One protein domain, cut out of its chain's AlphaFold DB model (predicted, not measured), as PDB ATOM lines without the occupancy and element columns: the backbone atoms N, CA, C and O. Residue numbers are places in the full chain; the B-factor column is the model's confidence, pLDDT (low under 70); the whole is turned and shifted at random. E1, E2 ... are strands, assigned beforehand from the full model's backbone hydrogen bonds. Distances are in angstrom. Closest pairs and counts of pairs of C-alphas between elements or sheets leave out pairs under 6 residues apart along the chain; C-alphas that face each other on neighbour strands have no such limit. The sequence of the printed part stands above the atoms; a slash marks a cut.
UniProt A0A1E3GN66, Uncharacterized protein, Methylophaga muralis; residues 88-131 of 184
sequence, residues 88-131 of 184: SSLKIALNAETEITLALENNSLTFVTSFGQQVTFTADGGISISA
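Overview. This is residues 88 to 131 of the 184 residues of an uncharacterized protein of Methylophaga muralis (UniProt A0A1E3GN66). A single flat, twisted sheet of five strands, with no named helix over either face, zigzags across in one row from E1 to E5 by way of tight hairpins. The printed part has 44 residues, and its strands E1, E2, E3, E4, E5 lie side by side in chain order, all antiparallel. The class is all strand; the whole is only just compact, close to loose, with a radius of gyration of the C-alphas of 10.9 A and spans of 36 by 23 by 10 A.

Along the chain. E2, residues 99 to 105, is 18.2 A long. E1, residues 88 to 93, is 16.8 A long and begins at C-alpha 88 (65.303, 29.673, 107.061). E3, residues 108 to 113, is 16.3 A long. E4, residues 118 to 121, measures 10.0 A. E5, residues 127 to 130, measures 10.2 A and ends at C-alpha 130 (69.344, 37.088, 126.079).

Arrangement. The strands form a meander, each the antiparallel neighbour of the one before. Hairpin E2 and E3 has N 103 and O 110 within hydrogen-bond range at 2.8 A. In hairpin E1 and E2, N 90 and O 102 are 2.8 A apart; in E3 and E4, N 111 and O 119, 2.8 A; in E4 and E5, N 120 and O 128, 2.8 A. E1 and E5 are the edge strands and are apart.

Size, cuts and confidence. The C-alphas of Ala 96 and Asp 124, the two farthest apart, are 35.6 A apart. The printed part has no cut and no long link. The pLDDT is under 70 at residues 94, 96 and 97.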
ATOM      1  N   SER A  88      66.406  28.877 107.619       72.62
ATOM      2  CA  SER A  88      65.303  29.673 107.061       72.62
ATOM      3  C   SER A  88      64.991  30.845 107.983       72.62
ATOM      4  O   SER A  88      65.016  30.683 109.197       72.62
ATOM      5  N   SER A  89      64.668  32.026 107.449       73.75
ATOM      6  CA  SER A  89      64.264  33.161 108.291       73.75
ATOM      7  C   SER A  89      63.055  33.913 107.746       73.75
ATOM      8  O   SER A  89      62.918  34.124 106.543       73.75
ATOM      9  N   LEU A  90      62.181  34.335 108.657       74.12
ATOM     10  CA  LEU A  90      61.035  35.199 108.404       74.12
ATOM     11  C   LEU A  90      61.269  36.534 109.107       74.12
ATOM     12  O   LEU A  90      61.437  36.576 110.322       74.12
ATOM     13  N   LYS A  91      61.245  37.632 108.350       73.56
ATOM     14  CA  LYS A  91      61.353  38.991 108.892       73.56
ATOM     15  C   LYS A  91      60.000  39.683 108.857       73.56
ATOM     16  O   LYS A  91      59.349  39.712 107.817       73.56
ATOM     17  N   ILE A  92      59.609  40.253 109.988       74.88
ATOM     18  CA  ILE A  92      58.367  40.992 110.182       74.88
ATOM     19  C   ILE A  92      58.746  42.410 110.598       74.88
ATOM     20  O   ILE A  92      59.235  42.619 111.706       74.88
ATOM     21  N   ALA A  93      58.524  43.385 109.720       72.31
ATOM     22  CA  ALA A  93      58.674  44.792 110.071       72.31
ATOM     23  C   ALA A  93      57.486  45.235 110.936       72.31
ATOM     24  O   ALA A  93      56.332  45.067 110.543       72.31
ATOM     25  N   LEU A  94      57.764  45.790 112.116       69.69
ATOM     26  CA  LEU A  94      56.752  46.392 112.987       69.69
ATOM     27  C   LEU A  94      56.529  47.868 112.627       69.69
ATOM     28  O   LEU A  94      55.406  48.361 112.697       69.69
ATOM     29  N   ASN A  95      57.597  48.572 112.239       74.50
ATOM     30  CA  ASN A  95      57.580  49.929 111.687       74.50
ATOM     31  C   ASN A  95      58.837  50.159 110.818       74.50
ATOM     32  O   ASN A  95      59.581  49.219 110.556       74.50
ATOM     33  N   ALA A  96      59.076  51.399 110.374       68.69
ATOM     34  CA  ALA A  96      60.192  51.742 109.481       68.69
ATOM     35  C   ALA A  96      61.594  51.409 110.038       68.69
ATOM     36  O   ALA A  96      62.534  51.287 109.261       68.69
ATOM     37  N   GLU A  97      61.739  51.265 111.358       67.81
ATOM     38  CA  GLU A  97      63.038  51.119 112.031       67.81
ATOM     39  C   GLU A  97      63.149  49.833 112.866       67.81
ATOM     40  O   GLU A  97      64.230  49.485 113.342       67.81
ATOM     41  N   THR A  98      62.041  49.113 113.065       73.19
ATOM     42  CA  THR A  98      61.992  47.939 113.941       73.19
ATOM     43  C   THR A  98      61.428  46.724 113.227       73.19
ATOM     44  O   THR A  98      60.375  46.762 112.591       73.19
ATOM     45  N   GLU A  99      62.139  45.616 113.383       78.38
ATOM     46  CA  GLU A  99      61.842  44.325 112.795       78.38
ATOM     47  C   GLU A  99      61.962  43.235 113.865       78.38
ATOM     48  O   GLU A  99      62.756  43.325 114.810       78.38
ATOM     49  N   ILE A 100      61.175  42.180 113.688       81.50
ATOM     50  CA  ILE A 100      61.342  40.897 114.360       81.50
ATOM     51  C   ILE A 100      61.765  39.886 113.301       81.50
ATOM     52  O   ILE A 100      61.099  39.725 112.280       81.50
ATOM     53  N   THR A 101      62.861  39.182 113.548       83.81
ATOM     54  CA  THR A 101      63.309  38.049 112.741       83.81
ATOM     55  C   THR A 101      63.019  36.757 113.491       83.81
ATOM     56  O   THR A 101      63.444  36.592 114.630       83.81
ATOM     57  N   LEU A 102      62.311  35.835 112.853       85.19
ATOM     58  CA  LEU A 102      62.217  34.442 113.262       85.19
ATOM     59  C   LEU A 102      63.226  33.670 112.414       85.19
ATOM     60  O   LEU A 102      63.072  33.614 111.200       85.19
ATOM     61  N   ALA A 103      64.261  33.116 113.028       86.06
ATOM     62  CA  ALA A 103      65.302  32.345 112.361       86.06
ATOM     63  C   ALA A 103      65.236  30.884 112.812       86.06
ATOM     64  O   ALA A 103      65.224  30.591 114.005       86.06
ATOM     65  N   LEU A 104      65.182  29.976 111.850       84.19
ATOM     66  CA  LEU A 104      65.417  28.553 112.019       84.19
ATOM     67  C   LEU A 104      66.857  28.304 111.590       84.19
ATOM     68  O   LEU A 104      67.169  28.473 110.415       84.19
ATOM     69  N   GLU A 105      67.721  27.948 112.534       82.06
ATOM     70  CA  GLU A 105      69.128  27.644 112.274       82.06
ATOM     71  C   GLU A 105      69.555  26.455 113.127       82.06
ATOM     72  O   GLU A 105      69.270  26.426 114.324       82.06
ATOM     73  N   ASN A 106      70.245  25.473 112.542       81.81
ATOM     74  CA  ASN A 106      70.765  24.309 113.277       81.81
ATOM     75  C   ASN A 106      69.702  23.623 114.171       81.81
ATOM     76  O   ASN A 106      69.949  23.350 115.349       81.81
ATOM     77  N   ASN A 107      68.492  23.402 113.642       83.25
ATOM     78  CA  ASN A 107      67.331  22.869 114.379       83.25
ATOM     79  C   ASN A 107      66.897  23.693 115.611       83.25
ATOM     80  O   ASN A 107      66.183  23.187 116.474       83.25
ATOM     81  N   SER A 108      67.307  24.956 115.701       88.56
ATOM     82  CA  SER A 108      66.907  25.883 116.757       88.56
ATOM     83  C   SER A 108      66.016  26.980 116.184       88.56
ATOM     84  O   SER A 108      66.266  27.484 115.089       88.56
ATOM     85  N   LEU A 109      64.981  27.363 116.929       90.88
ATOM     86  CA  LEU A 109      64.104  28.483 116.591       90.88
ATOM     87  C   LEU A 109      64.511  29.698 117.422       90.88
ATOM     88  O   LEU A 109      64.413  29.670 118.646       90.88
ATOM     89  N   THR A 110      64.922  30.775 116.762       92.94
ATOM     90  CA  THR A 110      65.340  32.019 117.410       92.94
ATOM     91  C   THR A 110      64.456  33.181 116.984       92.94
ATOM     92  O   THR A 110      64.289  33.452 115.800       92.94
ATOM     93  N   PHE A 111      63.933  33.910 117.961       92.81
ATOM     94  CA  PHE A 111      63.319  35.218 117.773       92.81
ATOM     95  C   PHE A 111      64.381  36.279 118.032       92.81
ATOM     96  O   PHE A 111      65.007  36.232 119.084       92.81
ATOM     97  N   VAL A 112      64.574  37.222 117.111       91.56
ATOM     98  CA  VAL A 112      65.539  38.325 117.229       91.56
ATOM     99  C   VAL A 112      64.839  39.645 116.943       91.56
ATOM    100  O   VAL A 112      64.134  39.767 115.943       91.56
ATOM    101  N   THR A 113      65.037  40.648 117.790       89.81
ATOM    102  CA  THR A 113      64.571  42.022 117.537       89.81
ATOM    103  C   THR A 113      65.687  42.877 116.931       89.81
ATOM    104  O   THR A 113      66.869  42.578 117.108       89.81
ATOM    105  N   SER A 114      65.348  44.005 116.297       85.25
ATOM    106  CA  SER A 114      66.345  44.979 115.797       85.25
ATOM    107  C   SER A 114      67.329  45.493 116.857       85.25
ATOM    108  O   SER A 114      68.397  45.987 116.513       85.25
ATOM    109  N   PHE A 115      66.989  45.375 118.142       86.19
ATOM    110  CA  PHE A 115      67.834  45.804 119.258       86.19
ATOM    111  C   PHE A 115      68.665  44.659 119.865       86.19
ATOM    112  O   PHE A 115      69.271  44.838 120.922       86.19
ATOM    113  N   GLY A 116      68.679  43.483 119.229       87.25
ATOM    114  CA  GLY A 116      69.520  42.346 119.609       87.25
ATOM    115  C   GLY A 116      68.993  41.502 120.771       87.25
ATOM    116  O   GLY A 116      69.715  40.629 121.244       87.25
ATOM    117  N   GLN A 117      67.759  41.723 121.243       94.25
ATOM    118  CA  GLN A 117      67.152  40.776 122.183       94.25
ATOM    119  C   GLN A 117      66.809  39.488 121.450       94.25
ATOM    120  O   GLN A 117      66.303  39.534 120.325       94.25
ATOM    121  N   GLN A 118      67.043  38.359 122.111       95.00
ATOM    122  CA  GLN A 118      66.790  37.053 121.531       95.00
ATOM    123  C   GLN A 118      66.133  36.078 122.502       95.00
ATOM    124  O   GLN A 118      66.447  36.039 123.695       95.00
ATOM    125  N   VAL A 119      65.245  35.257 121.948       96.50
ATOM    126  CA  VAL A 119      64.704  34.060 122.594       96.50
ATOM    127  C   VAL A 119      64.983  32.887 121.672       96.50
ATOM    128  O   VAL A 119      64.504  32.879 120.540       96.50
ATOM    129  N   THR A 120      65.749  31.912 122.146       95.94
ATOM    130  CA  THR A 120      66.154  30.735 121.372       95.94
ATOM    131  C   THR A 120      65.590  29.477 122.013       95.94
ATOM    132  O   THR A 120      65.831  29.217 123.189       95.94
ATOM    133  N   PHE A 121      64.879  28.684 121.220       95.69
ATOM    134  CA  PHE A 121      64.488  27.314 121.520       95.69
ATOM    135  C   PHE A 121      65.496  26.397 120.840       95.69
ATOM    136  O   PHE A 121      65.626  26.432 119.614       95.69
ATOM    137  N   THR A 122      66.236  25.626 121.623       92.88
ATOM    138  CA  THR A 122      67.321  24.780 121.127       92.88
ATOM    139  C   THR A 122      66.844  23.351 120.887       92.88
ATOM    140  O   THR A 122      65.915  22.861 121.531       92.88
ATOM    141  N   ALA A 123      67.490  22.659 119.946       87.75
ATOM    142  CA  ALA A 123      67.131  21.291 119.564       87.75
ATOM    143  C   ALA A 123      67.255  20.267 120.710       87.75
ATOM    144  O   ALA A 123      66.615  19.218 120.675       87.75
ATOM    145  N   ASP A 124      68.064  20.566 121.728       91.50
ATOM    146  CA  ASP A 124      68.231  19.762 122.945       91.50
ATOM    147  C   ASP A 124      67.109  19.978 123.984       91.50
ATOM    148  O   ASP A 124      67.168  19.426 125.082       91.50
ATOM    149  N   GLY A 125      66.074  20.756 123.642       91.19
ATOM    150  CA  GLY A 125      64.934  21.052 124.513       91.19
ATOM    151  C   GLY A 125      65.157  22.233 125.461       91.19
ATOM    152  O   GLY A 125      64.318  22.488 126.327       91.19
ATOM    153  N   GLY A 126      66.270  22.953 125.315       94.12
ATOM    154  CA  GLY A 126      66.565  24.163 126.073       94.12
ATOM    155  C   GLY A 126      65.813  25.405 125.584       94.12
ATOM    156  O   GLY A 126      65.330  25.495 124.453       94.12
ATOM    157  N   ILE A 127      65.739  26.402 126.470       96.38
ATOM    158  CA  ILE A 127      65.285  27.756 126.150       96.38
ATOM    159  C   ILE A 127      66.318  28.736 126.701       96.38
ATOM    160  O   ILE A 127      66.647  28.692 127.887       96.38
ATOM    161  N   SER A 128      66.808  29.634 125.850       95.31
ATOM    162  CA  SER A 128      67.723  30.712 126.222       95.31
ATOM    163  C   SER A 128      67.094  32.066 125.929       95.31
ATOM    164  O   SER A 128      66.520  32.279 124.861       95.31
ATOM    165  N   ILE A 129      67.199  32.987 126.886       96.50
ATOM    166  CA  ILE A 129      66.745  34.369 126.748       96.50
ATOM    167  C   ILE A 129      67.959  35.262 126.965       96.50
ATOM    168  O   ILE A 129      68.561  35.237 128.038       96.50
ATOM    169  N   SER A 130      68.301  36.071 125.966       95.88
ATOM    170  CA  SER A 130      69.344  37.088 126.079       95.88
ATOM    171  C   SER A 130      68.740  38.460 125.816       95.88
ATOM    172  O   SER A 130      68.155  38.726 124.764       95.88
ATOM    173  N   ALA A 131      68.831  39.320 126.825       95.75
ATOM    174  CA  ALA A 131      68.304  40.672 126.808       95.75
ATOM    175  C   ALA A 131      69.043  41.529 127.840       95.75
ATOM    176  O   ALA A 131      69.555  41.023 128.835       95.75
TER     177      ALA A 131